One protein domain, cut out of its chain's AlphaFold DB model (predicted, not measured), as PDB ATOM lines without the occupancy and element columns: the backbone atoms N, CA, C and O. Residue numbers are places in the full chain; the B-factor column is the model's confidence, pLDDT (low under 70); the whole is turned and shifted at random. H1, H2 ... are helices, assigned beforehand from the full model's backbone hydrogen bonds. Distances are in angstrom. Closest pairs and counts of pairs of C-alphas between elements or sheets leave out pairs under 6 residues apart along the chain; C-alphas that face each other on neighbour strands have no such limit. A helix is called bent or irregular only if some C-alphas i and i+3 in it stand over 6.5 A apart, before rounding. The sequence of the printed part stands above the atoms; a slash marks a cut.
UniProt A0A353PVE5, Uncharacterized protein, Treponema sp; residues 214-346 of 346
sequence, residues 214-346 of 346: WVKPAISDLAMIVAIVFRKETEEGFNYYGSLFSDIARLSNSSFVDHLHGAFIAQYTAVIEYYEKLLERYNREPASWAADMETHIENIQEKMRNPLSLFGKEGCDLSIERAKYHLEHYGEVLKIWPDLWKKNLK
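AT A GLANCE: This is residues 214 to 346 of the 346 residues of an uncharacterized protein of Treponema sp (UniProt A0A353PVE5). Two pairs of antiparallel helices meet near their ends as a V: hairpin H3 and H4 makes one arm, H2 and H6 side by side the other, with H1 between them. Little H5 packs on H3 near the corner, and residues 339 to 346 stick out beyond the H2 and H6 arm. The printed part, 133 residues, is all helix: six named helices, H1 to H6 in chain order. It is loose, radius of gyration of the C-alphas 17.8 A, and spans 59 by 32 by 22 A.

HOW THE PARTS SIT: Start at H3, residues 253 to 281, the hub. H4, residues 287 to 305, touches it as a hairpin, opposite ways at a shallow tilt of 22 degrees; the closest C-alphas, of Ile 265 and Met 304, are 5.8 A apart. With residues 260 to 267 alone, H3 touches H1, residues 219 to 229, about perpendicular at 77 degrees; closest are the C-alphas of Val 226 and Ala 263, 5.8 A. With residues 257 to 261 alone it touches H5, residues 307 to 310; closest are the C-alphas of His 261 and Pro 307, 5.4 A. H2, residues 237 to 249, touches H6, residues 320 to 343, opposite ways at a shallow tilt of 21 degrees; the C-alphas of Gly 242 and Gly 331 are closest, 3.8 A. Every O i to N i+4 pair is within hydrogen-bond range in H1, H2 and H4, 24 of 25 in H3 and 18 of 20 in H6; H5 is too short for one.

IN THESE COORDINATES: Find C-alpha 253 at (-50.283, -2.607, -39.357); H3 runs 41.6 A to C-alpha 281. H4 measures 27.2 A. H6, 34.3 A, ends at C-alpha 343, (-48.834, -21.947, -70.089); it is irregular, C-alphas 335 and 338 being 7.4 A apart, with a kink of 51 degrees near residue 336.

THE WHOLE: The farthest C-alphas, Ala 287 and Lys 346, are 59.7 A apart. The printed part has no cut and no long link. Residues 345 to 346 have pLDDT under 70.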
ATOM      1  N   TRP A 214     -27.804 -15.142 -32.152       94.00
ATOM      2  CA  TRP A 214     -28.803 -14.152 -32.557       94.00
ATOM      3  C   TRP A 214     -29.845 -14.728 -33.522       94.00
ATOM      4  O   TRP A 214     -29.519 -15.425 -34.489       94.00
ATOM      5  N   VAL A 215     -31.112 -14.376 -33.302       93.25
ATOM      6  CA  VAL A 215     -32.259 -14.810 -34.110       93.25
ATOM      7  C   VAL A 215     -32.682 -13.677 -35.033       93.25
ATOM      8  O   VAL A 215     -33.342 -12.727 -34.626       93.25
ATOM      9  N   LYS A 216     -32.333 -13.776 -36.307       93.75
ATOM     10  CA  LYS A 216     -32.741 -12.791 -37.306       93.75
ATOM     11  C   LYS A 216     -33.560 -13.491 -38.391       93.75
ATOM     12  O   LYS A 216     -32.940 -14.072 -39.283       93.75
ATOM     13  N   PRO A 217     -34.902 -13.527 -38.274       94.25
ATOM     14  CA  PRO A 217     -35.735 -14.185 -39.271       94.25
ATOM     15  C   PRO A 217     -35.734 -13.364 -40.558       94.25
ATOM     16  O   PRO A 217     -35.881 -12.147 -40.510       94.25
ATOM     17  N   ALA A 218     -35.602 -14.012 -41.708       95.44
ATOM     18  CA  ALA A 218     -35.947 -13.422 -42.992       95.44
ATOM     19  C   ALA A 218     -37.474 -13.348 -43.157       95.44
ATOM     20  O   ALA A 218     -38.235 -13.986 -42.430       95.44
ATOM     21  N   ILE A 219     -37.947 -12.597 -44.154       97.00
ATOM     22  CA  ILE A 219     -39.383 -12.560 -44.467       97.00
ATOM     23  C   ILE A 219     -39.920 -13.941 -44.876       97.00
ATOM     24  O   ILE A 219     -41.054 -14.276 -44.538       97.00
ATOM     25  N   SER A 220     -39.101 -14.776 -45.525       97.06
ATOM     26  CA  SER A 220     -39.491 -16.149 -45.844       97.06
ATOM     27  C   SER A 220     -39.624 -17.010 -44.586       97.06
ATOM     28  O   SER A 220     -40.536 -17.824 -44.527       97.06
ATOM     29  N   ASP A 221     -38.794 -16.791 -43.556       96.31
ATOM     30  CA  ASP A 221     -38.919 -17.477 -42.265       96.31
ATOM     31  C   ASP A 221     -40.249 -17.129 -41.592       96.31
ATOM     32  O   ASP A 221     -40.944 -18.014 -41.101       96.31
ATOM     33  N   LEU A 222     -40.653 -15.855 -41.635       97.50
ATOM     34  CA  LEU A 222     -41.958 -15.425 -41.127       97.50
ATOM     35  C   LEU A 222     -43.114 -16.060 -41.919       97.50
ATOM     36  O   LEU A 222     -44.081 -16.530 -41.322       97.50
ATOM     37  N   ALA A 223     -43.001 -16.139 -43.247       98.12
ATOM     38  CA  ALA A 223     -43.989 -16.819 -44.087       98.12
ATOM     39  C   ALA A 223     -44.050 -18.336 -43.811       98.12
ATOM     40  O   ALA A 223     -45.141 -18.905 -43.767       98.12
ATOM     41  N   MET A 224     -42.906 -18.987 -43.569       97.62
ATOM     42  CA  MET A 224     -42.846 -20.401 -43.180       97.62
ATOM     43  C   MET A 224     -43.550 -20.639 -41.849       97.62
ATOM     44  O   MET A 224     -44.355 -21.557 -41.741       97.62
ATOM     45  N   ILE A 225     -43.274 -19.802 -40.847       97.44
ATOM     46  CA  ILE A 225     -43.904 -19.872 -39.525       97.44
ATOM     47  C   ILE A 225     -45.427 -19.787 -39.654       97.44
ATOM     48  O   ILE A 225     -46.139 -20.628 -39.110       97.44
ATOM     49  N   VAL A 226     -45.927 -18.821 -40.430       97.81
ATOM     50  CA  VAL A 226     -47.358 -18.696 -40.730       97.81
ATOM     51  C   VAL A 226     -47.890 -19.967 -41.398       97.81
ATOM     52  O   VAL A 226     -48.890 -20.518 -40.946       97.81
ATOM     53  N   ALA A 227     -47.218 -20.482 -42.429       97.31
ATOM     54  CA  ALA A 227     -47.655 -21.692 -43.123       97.31
ATOM     55  C   ALA A 227     -47.675 -22.939 -42.216       97.31
ATOM     56  O   ALA A 227     -48.544 -23.790 -42.380       97.31
ATOM     57  N   ILE A 228     -46.755 -23.045 -41.250       96.12
ATOM     58  CA  ILE A 228     -46.718 -24.143 -40.272       96.12
ATOM     59  C   ILE A 228     -47.879 -24.029 -39.281       96.12
ATOM     60  O   ILE A 228     -48.579 -25.014 -39.041       96.12
ATOM     61  N   VAL A 229     -48.094 -22.840 -38.714       96.31
ATOM     62  CA  VAL A 229     -49.141 -22.596 -37.708       96.31
ATOM     63  C   VAL A 229     -50.534 -22.778 -38.311       96.31
ATOM     64  O   VAL A 229     -51.392 -23.418 -37.708       96.31
ATOM     65  N   PHE A 230     -50.744 -22.278 -39.528       95.62
ATOM     66  CA  PHE A 230     -52.004 -22.381 -40.266       95.62
ATOM     67  C   PHE A 230     -51.960 -23.489 -41.319       95.62
ATOM     68  O   PHE A 230     -52.575 -23.376 -42.378       95.62
ATOM     69  N   ARG A 231     -51.210 -24.564 -41.058       94.50
ATOM     70  CA  ARG A 231     -51.084 -25.670 -42.007       94.50
ATOM     71  C   ARG A 231     -52.455 -26.245 -42.357       94.50
ATOM     72  O   ARG A 231     -53.273 -26.549 -41.487       94.50
ATOM     73  N   LYS A 232     -52.668 -26.451 -43.649       92.94
ATOM     74  CA  LYS A 232     -53.832 -27.140 -44.191       92.94
ATOM     75  C   LYS A 232     -53.412 -27.984 -45.381       92.94
ATOM     76  O   LYS A 232     -52.782 -27.485 -46.313       92.94
ATOM     77  N   GLU A 233     -53.789 -29.251 -45.345       87.38
ATOM     78  CA  GLU A 233     -53.662 -30.159 -46.479       87.38
ATOM     79  C   GLU A 233     -54.897 -29.983 -47.367       87.38
ATOM     80  O   GLU A 233     -56.031 -30.129 -46.908       87.38
ATOM     81  N   THR A 234     -54.693 -29.566 -48.614       87.12
ATOM     82  CA  THR A 234     -55.780 -29.311 -49.566       87.12
ATOM     83  C   THR A 234     -55.271 -29.412 -51.001       87.12
ATOM     84  O   THR A 234     -54.162 -28.970 -51.302       87.12
ATOM     85  N   GLU A 235     -56.104 -29.939 -51.901       83.38
ATOM     86  CA  GLU A 235     -55.828 -29.979 -53.345       83.38
ATOM     87  C   GLU A 235     -55.700 -28.568 -53.948       83.38
ATOM     88  O   GLU A 235     -55.011 -28.358 -54.944       83.38
ATOM     89  N   GLU A 236     -56.294 -27.569 -53.291       92.19
ATOM     90  CA  GLU A 236     -56.184 -26.151 -53.639       92.19
ATOM     91  C   GLU A 236     -55.028 -25.449 -52.903       92.19
ATOM     92  O   GLU A 236     -55.096 -24.248 -52.638       92.19
ATOM     93  N   GLY A 237     -53.966 -26.177 -52.539       95.50
ATOM     94  CA  GLY A 237     -52.871 -25.672 -51.701       95.50
ATOM     95  C   GLY A 237     -52.303 -24.329 -52.164       95.50
ATOM     96  O   GLY A 237     -52.149 -23.416 -51.354       95.50
ATOM     97  N   PHE A 238     -52.073 -24.167 -53.469       97.56
ATOM     98  CA  PHE A 238     -51.619 -22.897 -54.050       97.56
ATOM     99  C   PHE A 238     -52.557 -21.730 -53.734       97.56
ATOM    100  O   PHE A 238     -52.110 -20.679 -53.274       97.56
ATOM    101  N   ASN A 239     -53.861 -21.922 -53.946       97.75
ATOM    102  CA  ASN A 239     -54.857 -20.892 -53.688       97.75
ATOM    103  C   ASN A 239     -55.005 -20.618 -52.185       97.75
ATOM    104  O   ASN A 239     -55.126 -19.463 -51.779       97.75
ATOM    105  N   TYR A 240     -54.946 -21.664 -51.359       98.12
ATOM    106  CA  TYR A 240     -55.042 -21.550 -49.907       98.12
ATOM    107  C   TYR A 240     -53.891 -20.732 -49.316       98.12
ATOM    108  O   TYR A 240     -54.142 -19.704 -48.690       98.12
ATOM    109  N   TYR A 241     -52.637 -21.141 -49.540       98.19
ATOM    110  CA  TYR A 241     -51.478 -20.425 -48.995       98.19
ATOM    111  C   TYR A 241     -51.311 -19.045 -49.639       98.19
ATOM    112  O   TYR A 241     -50.940 -18.089 -48.960       98.19
ATOM    113  N   GLY A 242     -51.660 -18.910 -50.922       98.25
ATOM    114  CA  GLY A 242     -51.681 -17.615 -51.591       98.25
ATOM    115  C   GLY A 242     -52.688 -16.639 -50.977       98.25
ATOM    116  O   GLY A 242     -52.357 -15.475 -50.738       98.25
ATOM    117  N   SER A 243     -53.895 -17.113 -50.655       98.50
ATOM    118  CA  SER A 243     -54.915 -16.320 -49.956       98.50
ATOM    119  C   SER A 243     -54.492 -16.010 -48.523       98.50
ATOM    120  O   SER A 243     -54.516 -14.849 -48.141       98.50
ATOM    121  N   LEU A 244     -53.983 -16.995 -47.776       98.38
ATOM    122  CA  LEU A 244     -53.480 -16.813 -46.411       98.38
ATOM    123  C   LEU A 244     -52.457 -15.670 -46.318       98.38
ATOM    124  O   LEU A 244     -52.604 -14.769 -45.494       98.38
ATOM    125  N   PHE A 245     -51.437 -15.678 -47.178       98.50
ATOM    126  CA  PHE A 245     -50.413 -14.632 -47.186       98.50
ATOM    127  C   PHE A 245     -50.961 -13.272 -47.621       98.50
ATOM    128  O   PHE A 245     -50.616 -12.258 -47.011       98.50
ATOM    129  N   SER A 246     -51.842 -13.244 -48.624       98.50
ATOM    130  CA  SER A 246     -52.482 -12.007 -49.091       98.50
ATOM    131  C   SER A 246     -53.377 -11.390 -48.013       98.50
ATOM    132  O   SER A 246     -53.317 -10.188 -47.766       98.50
ATOM    133  N   ASP A 247     -54.177 -12.208 -47.334       98.50
ATOM    134  CA  ASP A 247     -55.138 -11.769 -46.327       98.50
ATOM    135  C   ASP A 247     -54.427 -11.236 -45.082       98.50
ATOM    136  O   ASP A 247     -54.758 -10.150 -44.604       98.50
ATOM    137  N   ILE A 248     -53.384 -11.931 -44.608       98.38
ATOM    138  CA  ILE A 248     -52.534 -11.449 -43.511       98.38
ATOM    139  C   ILE A 248     -51.889 -10.113 -43.889       98.38
ATOM    140  O   ILE A 248     -51.930  -9.160 -43.111       98.38
ATOM    141  N   ALA A 249     -51.329 -10.007 -45.095       98.38
ATOM    142  CA  ALA A 249     -50.684  -8.784 -45.555       98.38
ATOM    143  C   ALA A 249     -51.651  -7.594 -45.711       98.38
ATOM    144  O   ALA A 249     -51.209  -6.449 -45.644       98.38
ATOM    145  N   ARG A 250     -52.959  -7.831 -45.865       98.44
ATOM    146  CA  ARG A 250     -53.996  -6.784 -45.965       98.44
ATOM    147  C   ARG A 250     -54.540  -6.302 -44.625       98.44
ATOM    148  O   ARG A 250     -55.285  -5.321 -44.595       98.44
ATOM    149  N   LEU A 251     -54.162  -6.936 -43.517       98.62
ATOM    150  CA  LEU A 251     -54.527  -6.474 -42.180       98.62
ATOM    151  C   LEU A 251     -54.004  -5.051 -41.911       98.62
ATOM    152  O   LEU A 251     -53.086  -4.553 -42.571       98.62
ATOM    153  N   SER A 252     -54.559  -4.381 -40.898       98.62
ATOM    154  CA  SER A 252     -53.957  -3.150 -40.368       98.62
ATOM    155  C   SER A 252     -52.524  -3.426 -39.886       98.62
ATOM    156  O   SER A 252     -52.171  -4.567 -39.595       98.62
ATOM    157  N   ASN A 253     -51.670  -2.401 -39.791       98.56
ATOM    158  CA  ASN A 253     -50.283  -2.607 -39.357       98.56
ATOM    159  C   ASN A 253     -50.189  -3.259 -37.969       98.56
ATOM    160  O   ASN A 253     -49.374  -4.156 -37.793       98.56
ATOM    161  N   SER A 254     -51.036  -2.858 -37.016       98.44
ATOM    162  CA  SER A 254     -51.072  -3.478 -35.688       98.44
ATOM    163  C   SER A 254     -51.489  -4.946 -35.772       98.44
ATOM    164  O   SER A 254     -50.766  -5.809 -35.296       98.44
ATOM    165  N   SER A 255     -52.584  -5.252 -36.473       98.56
ATOM    166  CA  SER A 255     -53.073  -6.628 -36.595       98.56
ATOM    167  C   SER A 255     -52.112  -7.535 -37.368       98.56
ATOM    168  O   SER A 255     -51.993  -8.708 -37.035       98.56
ATOM    169  N   PHE A 256     -51.400  -7.013 -38.368       98.69
ATOM    170  CA  PHE A 256     -50.355  -7.748 -39.083       98.69
ATOM    171  C   PHE A 256     -49.177  -8.103 -38.168       98.69
ATOM    172  O   PHE A 256     -48.734  -9.252 -38.151       98.69
ATOM    173  N   VAL A 257     -48.690  -7.126 -37.393       98.62
ATOM    174  CA  VAL A 257     -47.614  -7.325 -36.411       98.62
ATOM    175  C   VAL A 257     -48.034  -8.358 -35.367       98.62
ATOM    176  O   VAL A 257     -47.304  -9.322 -35.152       98.62
ATOM    177  N   ASP A 258     -49.224  -8.200 -34.785       98.31
ATOM    178  CA  ASP A 258     -49.753  -9.110 -33.767       98.31
ATOM    179  C   ASP A 258     -49.910 -10.534 -34.313       98.31
ATOM    180  O   ASP A 258     -49.562 -11.505 -33.643       98.31
ATOM    181  N   HIS A 259     -50.383 -10.677 -35.555       98.12
ATOM    182  CA  HIS A 259     -50.585 -11.981 -36.177       98.12
ATOM    183  C   HIS A 259     -49.260 -12.711 -36.442       98.12
ATOM    184  O   HIS A 259     -49.114 -13.880 -36.077       98.12
ATOM    185  N   LEU A 260     -48.273 -12.027 -37.036       98.31
ATOM    186  CA  LEU A 260     -46.949 -12.614 -37.265       98.31
ATOM    187  C   LEU A 260     -46.231 -12.929 -35.953       98.31
ATOM    188  O   LEU A 260     -45.571 -13.961 -35.848       98.31
ATOM    189  N   HIS A 261     -46.379 -12.072 -34.944       98.50
ATOM    190  CA  HIS A 261     -45.783 -12.290 -33.634       98.50
ATOM    191  C   HIS A 261     -46.425 -13.456 -32.882       98.50
ATOM    192  O   HIS A 261     -45.706 -14.295 -32.344       98.50
ATOM    193  N   GLY A 262     -47.752 -13.588 -32.929       98.38
ATOM    194  CA  GLY A 262     -48.458 -14.741 -32.371       98.38
ATOM    195  C   GLY A 262     -48.026 -16.060 -33.018       98.38
ATOM    196  O   GLY A 262     -47.753 -17.034 -32.314       98.38
ATOM    197  N   ALA A 263     -47.883 -16.084 -34.348       98.12
ATOM    198  CA  ALA A 263     -47.375 -17.256 -35.061       98.12
ATOM    199  C   ALA A 263     -45.903 -17.553 -34.705       98.12
ATOM    200  O   ALA A 263     -45.539 -18.710 -34.488       98.12
ATOM    201  N   PHE A 264     -45.068 -16.513 -34.584       98.19
ATOM    202  CA  PHE A 264     -43.680 -16.634 -34.135       98.19
ATOM    203  C   PHE A 264     -43.594 -17.260 -32.743       98.19
ATOM    204  O   PHE A 264     -42.852 -18.222 -32.569       98.19
ATOM    205  N   ILE A 265     -44.385 -16.775 -31.781       98.44
ATOM    206  CA  ILE A 265     -44.455 -17.338 -30.428       98.44
ATOM    207  C   ILE A 265     -44.836 -18.819 -30.485       98.44
ATOM    208  O   ILE A 265     -44.136 -19.645 -29.908       98.44
ATOM    209  N   ALA A 266     -45.908 -19.164 -31.205       96.88
ATOM    210  CA  ALA A 266     -46.385 -20.542 -31.290       96.88
ATOM    211  C   ALA A 266     -45.306 -21.500 -31.824       96.88
ATOM    212  O   ALA A 266     -45.091 -22.566 -31.249       96.88
ATOM    213  N   GLN A 267     -44.591 -21.105 -32.882       95.62
ATOM    214  CA  GLN A 267     -43.528 -21.927 -33.458       95.62
ATOM    215  C   GLN A 267     -42.284 -21.993 -32.563       95.62
ATOM    216  O   GLN A 267     -41.709 -23.067 -32.381       95.62
ATOM    217  N   TYR A 268     -41.839 -20.860 -32.015       96.88
ATOM    218  CA  TYR A 268     -40.579 -20.804 -31.275       96.88
ATOM    219  C   TYR A 268     -40.671 -21.351 -29.849       96.88
ATOM    220  O   TYR A 268     -39.644 -21.766 -29.321       96.88
ATOM    221  N   THR A 269     -41.865 -21.472 -29.261       97.75
ATOM    222  CA  THR A 269     -42.049 -22.256 -28.027       97.75
ATOM    223  C   THR A 269     -41.604 -23.708 -28.233       97.75
ATOM    224  O   THR A 269     -40.795 -24.214 -27.463       97.75
ATOM    225  N   ALA A 270     -42.028 -24.353 -29.328       95.00
ATOM    226  CA  ALA A 270     -41.615 -25.725 -29.639       95.00
ATOM    227  C   ALA A 270     -40.104 -25.842 -29.925       95.00
ATOM    228  O   ALA A 270     -39.484 -26.863 -29.623       95.00
ATOM    229  N   VAL A 271     -39.497 -24.794 -30.495       95.69
ATOM    230  CA  VAL A 271     -38.043 -24.727 -30.730       95.69
ATOM    231  C   VAL A 271     -37.273 -24.616 -29.412       95.69
ATOM    232  O   VAL A 271     -36.292 -25.334 -29.231       95.69
ATOM    233  N   ILE A 272     -37.723 -23.771 -28.478       98.31
ATOM    234  CA  ILE A 272     -37.121 -23.658 -27.141       98.31
ATOM    235  C   ILE A 272     -37.202 -25.002 -26.414       98.31
ATOM    236  O   ILE A 272     -36.175 -25.494 -25.955       98.31
ATOM    237  N   GLU A 273     -38.373 -25.644 -26.391       98.19
ATOM    238  CA  GLU A 273     -38.539 -26.965 -25.768       98.19
ATOM    239  C   GLU A 273     -37.596 -28.017 -26.371       98.19
ATOM    240  O   GLU A 273     -37.081 -28.889 -25.669       98.19
ATOM    241  N   TYR A 274     -37.371 -27.968 -27.687       96.50
ATOM    242  CA  TYR A 274     -36.408 -28.843 -28.348       96.50
ATOM    243  C   TYR A 274     -34.975 -28.576 -27.866       96.50
ATOM    244  O   TYR A 274     -34.263 -29.525 -27.534       96.50
ATOM    245  N   TYR A 275     -34.555 -27.314 -27.774       97.75
ATOM    246  CA  TYR A 275     -33.223 -26.954 -27.283       97.75
ATOM    247  C   TYR A 275     -33.014 -27.285 -25.804       97.75
ATOM    248  O   TYR A 275     -31.959 -27.809 -25.450       97.75
ATOM    249  N   GLU A 276     -34.021 -27.087 -24.955       98.44
ATOM    250  CA  GLU A 276     -33.975 -27.509 -23.551       98.44
ATOM    251  C   GLU A 276     -33.795 -29.029 -23.426       98.44
ATOM    252  O   GLU A 276     -32.946 -29.493 -22.661       98.44
ATOM    253  N   LYS A 277     -34.498 -29.815 -24.252       97.12
ATOM    254  CA  LYS A 277     -34.302 -31.274 -24.324       97.12
ATOM    255  C   LYS A 277     -32.899 -31.653 -24.792       97.12
ATOM    256  O   LYS A 277     -32.373 -32.666 -24.337       97.12
ATOM    257  N   LEU A 278     -32.276 -30.883 -25.689       95.81
ATOM    258  CA  LEU A 278     -30.880 -31.116 -26.077       95.81
ATOM    259  C   LEU A 278     -29.914 -30.808 -24.925       95.81
ATOM    260  O   LEU A 278     -29.001 -31.599 -24.687       95.81
ATOM    261  N   LEU A 279     -30.114 -29.697 -24.204       98.12
ATOM    262  CA  LEU A 279     -29.316 -29.340 -23.023       98.12
ATOM    263  C   LEU A 279     -29.376 -30.438 -21.956       98.12
ATOM    264  O   LEU A 279     -28.340 -30.805 -21.400       98.12
ATOM    265  N   GLU A 280     -30.567 -30.987 -21.706       97.25
ATOM    266  CA  GLU A 280     -30.767 -32.121 -20.803       97.25
ATOM    267  C   GLU A 280     -30.103 -33.398 -21.336       97.25
ATOM    268  O   GLU A 280     -29.268 -33.985 -20.646       97.25
ATOM    269  N   ARG A 281     -30.406 -33.796 -22.584       94.19
ATOM    270  CA  ARG A 281     -29.872 -35.015 -23.224       94.19
ATOM    271  C   ARG A 281     -28.350 -35.076 -23.176       94.19
ATOM    272  O   ARG A 281     -27.791 -36.149 -22.974       94.19
ATOM    273  N   TYR A 282     -27.689 -33.941 -23.384       94.00
ATOM    274  CA  TYR A 282     -26.233 -33.854 -23.437       94.00
ATOM    275  C   TYR A 282     -25.598 -33.324 -22.150       94.00
ATOM    276  O   TYR A 282     -24.424 -32.963 -22.167       94.00
ATOM    277  N   ASN A 283     -26.358 -33.270 -21.051       96.31
ATOM    278  CA  ASN A 283     -25.893 -32.834 -19.736       96.31
ATOM    279  C   ASN A 283     -25.100 -31.512 -19.774       96.31
ATOM    280  O   ASN A 283     -24.123 -31.352 -19.049       96.31
ATOM    281  N   ARG A 284     -25.503 -30.573 -20.642       97.38
ATOM    282  CA  ARG A 284     -24.839 -29.269 -20.826       97.38
ATOM    283  C   ARG A 284     -23.341 -29.340 -21.187       97.38
ATOM    284  O   ARG A 284     -22.609 -28.393 -20.922       97.38
ATOM    285  N   GLU A 285     -22.883 -30.411 -21.834       94.81
ATOM    286  CA  GLU A 285     -21.474 -30.558 -22.227       94.81
ATOM    287  C   GLU A 285     -21.237 -30.341 -23.735       94.81
ATOM    288  O   GLU A 285     -22.008 -30.833 -24.556       94.81
ATOM    289  N   PRO A 286     -20.152 -29.676 -24.166       95.56
ATOM    290  CA  PRO A 286     -19.235 -28.903 -23.334       95.56
ATOM    291  C   PRO A 286     -19.912 -27.642 -22.776       95.56
ATOM    292  O   PRO A 286     -20.832 -27.103 -23.397       95.56
ATOM    293  N   ALA A 287     -19.407 -27.133 -21.650       97.88
ATOM    294  CA  ALA A 287     -19.953 -25.943 -20.987       97.88
ATOM    295  C   ALA A 287     -20.100 -24.722 -21.918       97.88
ATOM    296  O   ALA A 287     -21.071 -23.976 -21.804       97.88
ATOM    297  N   SER A 288     -19.180 -24.524 -22.872       97.81
ATOM    298  CA  SER A 288     -19.277 -23.407 -23.820       97.81
ATOM    299  C   SER A 288     -20.405 -23.572 -24.843       97.81
ATOM    300  O   SER A 288     -21.072 -22.594 -25.168       97.81
ATOM    301  N   TRP A 289     -20.691 -24.801 -25.291       98.12
ATOM    302  CA  TRP A 289     -21.864 -25.086 -26.128       98.12
ATOM    303  C   TRP A 289     -23.164 -24.840 -25.369       98.12
ATOM    304  O   TRP A 289     -24.088 -24.241 -25.918       98.12
ATOM    305  N   ALA A 290     -23.235 -25.265 -24.105       98.50
ATOM    306  CA  ALA A 290     -24.414 -25.027 -23.284       98.50
ATOM    307  C   ALA A 290     -24.661 -23.530 -23.069       98.50
ATOM    308  O   ALA A 290     -25.785 -23.079 -23.264       98.50
ATOM    309  N   ALA A 291     -23.614 -22.754 -22.776       98.62
ATOM    310  CA  ALA A 291     -23.721 -21.304 -22.633       98.62
ATOM    311  C   ALA A 291     -24.187 -20.616 -23.932       98.62
ATOM    312  O   ALA A 291     -25.053 -19.739 -23.894       98.62
ATOM    313  N   ASP A 292     -23.657 -21.028 -25.091       98.62
ATOM    314  CA  ASP A 292     -24.095 -20.509 -26.393       98.62
ATOM    315  C   ASP A 292     -25.573 -20.869 -26.672       98.62
ATOM    316  O   ASP A 292     -26.342 -20.031 -27.149       98.62
ATOM    317  N   MET A 293     -26.000 -22.088 -26.331       98.44
ATOM    318  CA  MET A 293     -27.389 -22.539 -26.466       98.44
ATOM    319  C   MET A 293     -28.347 -21.786 -25.530       98.44
ATOM    320  O   MET A 293     -29.409 -21.350 -25.970       98.44
ATOM    321  N   GLU A 294     -27.986 -21.594 -24.262       98.69
ATOM    322  CA  GLU A 294     -28.783 -20.836 -23.288       98.69
ATOM    323  C   GLU A 294     -28.922 -19.370 -23.727       98.69
ATOM    324  O   GLU A 294     -30.036 -18.853 -23.808       98.69
ATOM    325  N   THR A 295     -27.827 -18.748 -24.177       98.69
ATOM    326  CA  THR A 295     -27.853 -17.404 -24.783       98.69
ATOM    327  C   THR A 295     -28.769 -17.358 -26.013       98.69
ATOM    328  O   THR A 295     -29.480 -16.379 -26.248       98.69
ATOM    329  N   HIS A 296     -28.769 -18.410 -26.838       98.38
ATOM    330  CA  HIS A 296     -29.659 -18.491 -27.992       98.38
ATOM    331  C   HIS A 296     -31.138 -18.548 -27.579       98.38
ATOM    332  O   HIS A 296     -31.951 -17.817 -28.148       98.38
ATOM    333  N   ILE A 297     -31.477 -19.360 -26.573       98.62
ATOM    334  CA  ILE A 297     -32.828 -19.443 -26.001       98.62
ATOM    335  C   ILE A 297     -33.265 -18.078 -25.453       98.62
ATOM    336  O   ILE A 297     -34.362 -17.615 -25.775       98.62
ATOM    337  N   GLU A 298     -32.406 -17.393 -24.698       98.50
ATOM    338  CA  GLU A 298     -32.685 -16.052 -24.166       98.50
ATOM    339  C   GLU A 298     -32.979 -15.040 -25.284       98.50
ATOM    340  O   GLU A 298     -33.977 -14.317 -25.222       98.50
ATOM    341  N   ASN A 299     -32.185 -15.044 -26.360       97.88
ATOM    342  CA  ASN A 299     -32.401 -14.176 -27.521       97.88
ATOM    343  C   ASN A 299     -33.730 -14.465 -28.248       97.88
ATOM    344  O   ASN A 299     -34.360 -13.546 -28.784       97.88
ATOM    345  N   ILE A 300     -34.176 -15.729 -28.294       97.88
ATOM    346  CA  ILE A 300     -35.509 -16.083 -28.812       97.88
ATOM    347  C   ILE A 300     -36.583 -15.475 -27.903       97.88
ATOM    348  O   ILE A 300     -37.492 -14.796 -28.386       97.88
ATOM    349  N   GLN A 301     -36.469 -15.690 -26.590       98.25
ATOM    350  CA  GLN A 301     -37.438 -15.207 -25.607       98.25
ATOM    351  C   GLN A 301     -37.545 -13.678 -25.601       98.25
ATOM    352  O   GLN A 301     -38.647 -13.143 -25.481       98.25
ATOM    353  N   GLU A 302     -36.438 -12.956 -25.772       96.75
ATOM    354  CA  GLU A 302     -36.455 -11.497 -25.900       96.75
ATOM    355  C   GLU A 302     -37.304 -11.047 -27.100       96.75
ATOM    356  O   GLU A 302     -38.156 -10.164 -26.971       96.75
ATOM    357  N   LYS A 303     -37.164 -11.711 -28.252       96.38
ATOM    358  CA  LYS A 303     -37.987 -11.419 -29.439       96.38
ATOM    359  C   LYS A 303     -39.454 -11.764 -29.241       96.38
ATOM    360  O   LYS A 303     -40.330 -11.019 -29.680       96.38
ATOM    361  N   MET A 304     -39.742 -12.835 -28.507       97.56
ATOM    362  CA  MET A 304     -41.111 -13.178 -28.115       97.56
ATOM    363  C   MET A 304     -41.756 -12.108 -27.219       97.56
ATOM    364  O   MET A 304     -42.977 -12.023 -27.189       97.56
ATOM    365  N   ARG A 305     -40.991 -11.246 -26.532       97.62
ATOM    366  CA  ARG A 305     -41.547 -10.151 -25.707       97.62
ATOM    367  C   ARG A 305     -41.877  -8.885 -26.496       97.62
ATOM    368  O   ARG A 305     -42.713  -8.106 -26.048       97.62
ATOM    369  N   ASN A 306     -41.233  -8.655 -27.641       96.62
ATOM    370  CA  ASN A 306     -41.401  -7.432 -28.429       96.62
ATOM    371  C   ASN A 306     -41.888  -7.740 -29.859       96.62
ATOM    372  O   ASN A 306     -41.062  -8.103 -30.703       96.62
ATOM    373  N   PRO A 307     -43.177  -7.513 -30.182       96.81
ATOM    374  CA  PRO A 307     -43.726  -7.754 -31.520       96.81
ATOM    375  C   PRO A 307     -42.988  -7.033 -32.653       96.81
ATOM    376  O   PRO A 307     -42.821  -7.574 -33.746       96.81
ATOM    377  N   LEU A 308     -42.475  -5.827 -32.393       97.50
ATOM    378  CA  LEU A 308     -41.772  -5.030 -33.402       97.50
ATOM    379  C   LEU A 308     -40.362  -5.560 -33.713       97.50
ATOM    380  O   LEU A 308     -39.790  -5.188 -34.736       97.50
ATOM    381  N   SER A 309     -39.815  -6.460 -32.888       96.88
ATOM    382  CA  SER A 309     -38.474  -7.041 -33.073       96.88
ATOM    383  C   SER A 309     -38.348  -7.975 -34.288       96.88
ATOM    384  O   SER A 309     -37.234  -8.368 -34.653       96.88
ATOM    385  N   LEU A 310     -39.475  -8.334 -34.915       97.44
ATOM    386  CA  LEU A 310     -39.536  -9.107 -36.160       97.44
ATOM    387  C   LEU A 310     -39.294  -8.248 -37.411       97.44
ATOM    388  O   LEU A 310     -39.079  -8.786 -38.499       97.44
ATOM    389  N   PHE A 311     -39.272  -6.922 -37.265       98.00
ATOM    390  CA  PHE A 311     -39.123  -5.960 -38.354       98.00
ATOM    391  C   PHE A 311     -37.857  -5.109 -38.189       98.00
ATOM    392  O   PHE A 311     -37.194  -5.109 -37.152       98.00
ATOM    393  N   GLY A 312     -37.504  -4.374 -39.240       96.75
ATOM    394  CA  GLY A 312     -36.314  -3.529 -39.277       96.75
ATOM    395  C   GLY A 312     -35.010  -4.326 -39.200       96.75
ATOM    396  O   GLY A 312     -34.979  -5.528 -39.458       96.75
ATOM    397  N   LYS A 313     -33.916  -3.640 -38.846       93.88
ATOM    398  CA  LYS A 313     -32.555  -4.216 -38.835       93.88
ATOM    399  C   LYS A 313     -32.388  -5.391 -37.869       93.88
ATOM    400  O   LYS A 313     -31.552  -6.262 -38.113       93.88
ATOM    401  N   GLU A 314     -33.170  -5.387 -36.793       90.19
ATOM    402  CA  GLU A 314     -33.171  -6.436 -35.774       90.19
ATOM    403  C   GLU A 314     -33.950  -7.681 -36.217       90.19
ATOM    404  O   GLU A 314     -33.686  -8.777 -35.720       90.19
ATOM    405  N   GLY A 315     -34.887  -7.529 -37.156       94.56
ATOM    406  CA  GLY A 315     -35.734  -8.591 -37.689       94.56
ATOM    407  C   GLY A 315     -35.463  -8.869 -39.165       94.56
ATOM    408  O   GLY A 315     -34.318  -9.044 -39.573       94.56
ATOM    409  N   CYS A 316     -36.517  -8.893 -39.978       95.50
ATOM    410  CA  CYS A 316     -36.447  -9.273 -41.394       95.50
ATOM    411  C   CYS A 316     -35.840  -8.234 -42.352       95.50
ATOM    412  O   CYS A 316     -36.000  -8.370 -43.563       95.50
ATOM    413  N   ASP A 317     -35.145  -7.211 -41.844       96.25
ATOM    414  CA  ASP A 317     -34.565  -6.098 -42.615       96.25
ATOM    415  C   ASP A 317     -35.587  -5.270 -43.415       96.25
ATOM    416  O   ASP A 317     -35.225  -4.492 -44.298       96.25
ATOM    417  N   LEU A 318     -36.874  -5.389 -43.086       97.56
ATOM    418  CA  LEU A 318     -37.970  -4.688 -43.754       97.56
ATOM    419  C   LEU A 318     -38.779  -3.857 -42.761       97.56
ATOM    420  O   LEU A 318     -38.975  -4.261 -41.615       97.56
ATOM    421  N   SER A 319     -39.296  -2.708 -43.209       98.00
ATOM    422  CA  SER A 319     -40.397  -2.051 -42.496       98.00
ATOM    423  C   SER A 319     -41.653  -2.926 -42.550       98.00
ATOM    424  O   SER A 319     -41.752  -3.828 -43.388       98.00
ATOM    425  N   ILE A 320     -42.634  -2.635 -41.696       98.50
ATOM    426  CA  ILE A 320     -43.919  -3.344 -41.687       98.50
ATOM    427  C   ILE A 320     -44.576  -3.287 -43.075       98.50
ATOM    428  O   ILE A 320     -44.996  -4.307 -43.610       98.50
ATOM    429  N   GLU A 321     -44.593  -2.117 -43.708       98.44
ATOM    430  CA  GLU A 321     -45.198  -1.888 -45.024       98.44
ATOM    431  C   GLU A 321     -44.493  -2.693 -46.118       98.44
ATOM    432  O   GLU A 321     -45.146  -3.270 -46.985       98.44
ATOM    433  N   ARG A 322     -43.157  -2.767 -46.071       98.12
ATOM    434  CA  ARG A 322     -42.373  -3.543 -47.040       98.12
ATOM    435  C   ARG A 322     -42.545  -5.045 -46.824       98.12
ATOM    436  O   ARG A 322     -42.642  -5.778 -47.804       98.12
ATOM    437  N   ALA A 323     -42.635  -5.503 -45.576       98.19
ATOM    438  CA  ALA A 323     -42.947  -6.895 -45.262       98.19
ATOM    439  C   ALA A 323     -44.339  -7.288 -45.785       98.19
ATOM    440  O   ALA A 323     -44.456  -8.292 -46.485       98.19
ATOM    441  N   LYS A 324     -45.366  -6.459 -45.537       98.56
ATOM    442  CA  LYS A 324     -46.721  -6.637 -46.091       98.56
ATOM    443  C   LYS A 324     -46.695  -6.687 -47.616       98.56
ATOM    444  O   LYS A 324     -47.228  -7.624 -48.194       98.56
ATOM    445  N   TYR A 325     -46.008  -5.739 -48.257       98.19
ATOM    446  CA  TYR A 325     -45.862  -5.700 -49.714       98.19
ATOM    447  C   TYR A 325     -45.313  -7.022 -50.270       98.19
ATOM    448  O   TYR A 325     -45.929  -7.617 -51.152       98.19
ATOM    449  N   HIS A 326     -44.186  -7.509 -49.742       98.00
ATOM    450  CA  HIS A 326     -43.569  -8.743 -50.233       98.00
ATOM    451  C   HIS A 326     -44.429  -9.981 -49.958       98.00
ATOM    452  O   HIS A 326     -44.513 -10.855 -50.820       98.00
ATOM    453  N   LEU A 327     -45.083 -10.047 -48.796       98.12
ATOM    454  CA  LEU A 327     -45.952 -11.166 -48.445       98.12
ATOM    455  C   LEU A 327     -47.218 -11.203 -49.317       98.12
ATOM    456  O   LEU A 327     -47.565 -12.267 -49.824       98.12
ATOM    457  N   GLU A 328     -47.852 -10.052 -49.564       98.25
ATOM    458  CA  GLU A 328     -49.015  -9.950 -50.453       98.25
ATOM    459  C   GLU A 328     -48.655 -10.358 -51.881       98.25
ATOM    460  O   GLU A 328     -49.312 -11.214 -52.463       98.25
ATOM    461  N   HIS A 329     -47.574  -9.802 -52.439       97.69
ATOM    462  CA  HIS A 329     -47.172 -10.108 -53.814       97.69
ATOM    463  C   HIS A 329     -46.798 -11.579 -53.977       97.69
ATOM    464  O   HIS A 329     -47.125 -12.188 -54.994       97.69
ATOM    465  N   TYR A 330     -46.148 -12.172 -52.974       98.19
ATOM    466  CA  TYR A 330     -45.883 -13.603 -52.986       98.19
ATOM    467  C   TYR A 330     -47.179 -14.425 -52.933       98.19
ATOM    468  O   TYR A 330     -47.317 -15.399 -53.675       98.19
ATOM    469  N   GLY A 331     -48.158 -13.999 -52.128       98.19
ATOM    470  CA  GLY A 331     -49.489 -14.599 -52.086       98.19
ATOM    471  C   GLY A 331     -50.224 -14.541 -53.430       98.19
ATOM    472  O   GLY A 331     -50.777 -15.544 -53.882       98.19
ATOM    473  N   GLU A 332     -50.176 -13.399 -54.118       97.94
ATOM    474  CA  GLU A 332     -50.740 -13.244 -55.465       97.94
ATOM    475  C   GLU A 332     -50.038 -14.145 -56.490       97.94
ATOM    476  O   GLU A 332     -50.710 -14.825 -57.268       97.94
ATOM    477  N   VAL A 333     -48.701 -14.223 -56.449       97.56
ATOM    478  CA  VAL A 333     -47.922 -15.125 -57.313       97.56
ATOM    479  C   VAL A 333     -48.321 -16.580 -57.089       97.56
ATOM    480  O   VAL A 333     -48.559 -17.285 -58.065       97.56
ATOM    481  N   LEU A 334     -48.452 -17.032 -55.837       97.56
ATOM    482  CA  LEU A 334     -48.862 -18.405 -55.523       97.56
ATOM    483  C   LEU A 334     -50.211 -18.772 -56.147       97.56
ATOM    484  O   LEU A 334     -50.338 -19.859 -56.709       97.56
ATOM    485  N   LYS A 335     -51.197 -17.867 -56.099       97.75
ATOM    486  CA  LYS A 335     -52.535 -18.113 -56.661       97.75
ATOM    487  C   LYS A 335     -52.505 -18.316 -58.174       97.75
ATOM    488  O   LYS A 335     -53.183 -19.205 -58.680       97.75
ATOM    489  N   ILE A 336     -51.710 -17.522 -58.894       96.81
ATOM    490  CA  ILE A 336     -51.623 -17.594 -60.364       96.81
ATOM    491  C   ILE A 336     -50.575 -18.598 -60.862       96.81
ATOM    492  O   ILE A 336     -50.519 -18.895 -62.057       96.81
ATOM    493  N   TRP A 337     -49.724 -19.113 -59.972       96.38
ATOM    494  CA  TRP A 337     -48.578 -19.942 -60.337       96.38
ATOM    495  C   TRP A 337     -48.940 -21.202 -61.133       96.38
ATOM    496  O   TRP A 337     -48.301 -21.432 -62.165       96.38
ATOM    497  N   PRO A 338     -49.972 -21.991 -60.761       95.12
ATOM    498  CA  PRO A 338     -50.353 -23.166 -61.542       95.12
ATOM    499  C   PRO A 338     -50.706 -22.834 -62.998       95.12
ATOM    500  O   PRO A 338     -50.390 -23.609 -63.902       95.12
ATOM    501  N   ASP A 339     -51.320 -21.675 -63.242       94.56
ATOM    502  CA  ASP A 339     -51.699 -21.234 -64.585       94.56
ATOM    503  C   ASP A 339     -50.498 -20.721 -65.381       94.56
ATOM    504  O   ASP A 339     -50.387 -21.004 -66.578       94.56
ATOM    505  N   LEU A 340     -49.579 -19.999 -64.730       92.44
ATOM    506  CA  LEU A 340     -48.311 -19.590 -65.340       92.44
ATOM    507  C   LEU A 340     -47.478 -20.808 -65.743       92.44
ATOM    508  O   LEU A 340     -46.988 -20.872 -66.869       92.44
ATOM    509  N   TRP A 341     -47.369 -21.800 -64.858       91.38
ATOM    510  CA  TRP A 341     -46.633 -23.031 -65.125       91.38
ATOM    511  C   TRP A 341     -47.242 -23.809 -66.300       91.38
ATOM    512  O   TRP A 341     -46.533 -24.126 -67.252       91.38
ATOM    513  N   LYS A 342     -48.570 -24.017 -66.319       89.50
ATOM    514  CA  LYS A 342     -49.265 -24.709 -67.426       89.50
ATOM    515  C   LYS A 342     -49.069 -24.034 -68.785       89.50
ATOM    516  O   LYS A 342     -48.980 -24.726 -69.798       89.50
ATOM    517  N   LYS A 343     -49.032 -22.697 -68.834       87.25
ATOM    518  CA  LYS A 343     -48.834 -21.947 -70.089       87.25
ATOM    519  C   LYS A 343     -47.437 -22.143 -70.683       87.25
ATOM    520  O   LYS A 343     -47.319 -22.083 -71.900       87.25
ATOM    521  N   ASN A 344     -46.435 -22.408 -69.848       75.69
ATOM    522  CA  ASN A 344     -45.031 -22.550 -70.246       75.69
ATOM    523  C   ASN A 344     -44.604 -24.002 -70.548       75.69
ATOM    524  O   ASN A 344     -43.434 -24.245 -70.819       75.69
ATOM    525  N   LEU A 345     -45.528 -24.970 -70.486       64.88
ATOM    526  CA  LEU A 345     -45.292 -26.367 -70.897       64.88
ATOM    527  C   LEU A 345     -45.647 -26.644 -72.364       64.88
ATOM    528  O   LEU A 345     -45.496 -27.776 -72.821       64.88
ATOM    529  N   LYS A 346     -46.182 -25.640 -73.065       49.12
ATOM    530  CA  LYS A 346     -46.393 -25.658 -74.514       49.12
ATOM    531  C   LYS A 346     -45.169 -25.079 -75.198       49.12
ATOM    532  O   LYS A 346     -44.838 -25.600 -76.283       49.12
TER     533      LYS A 346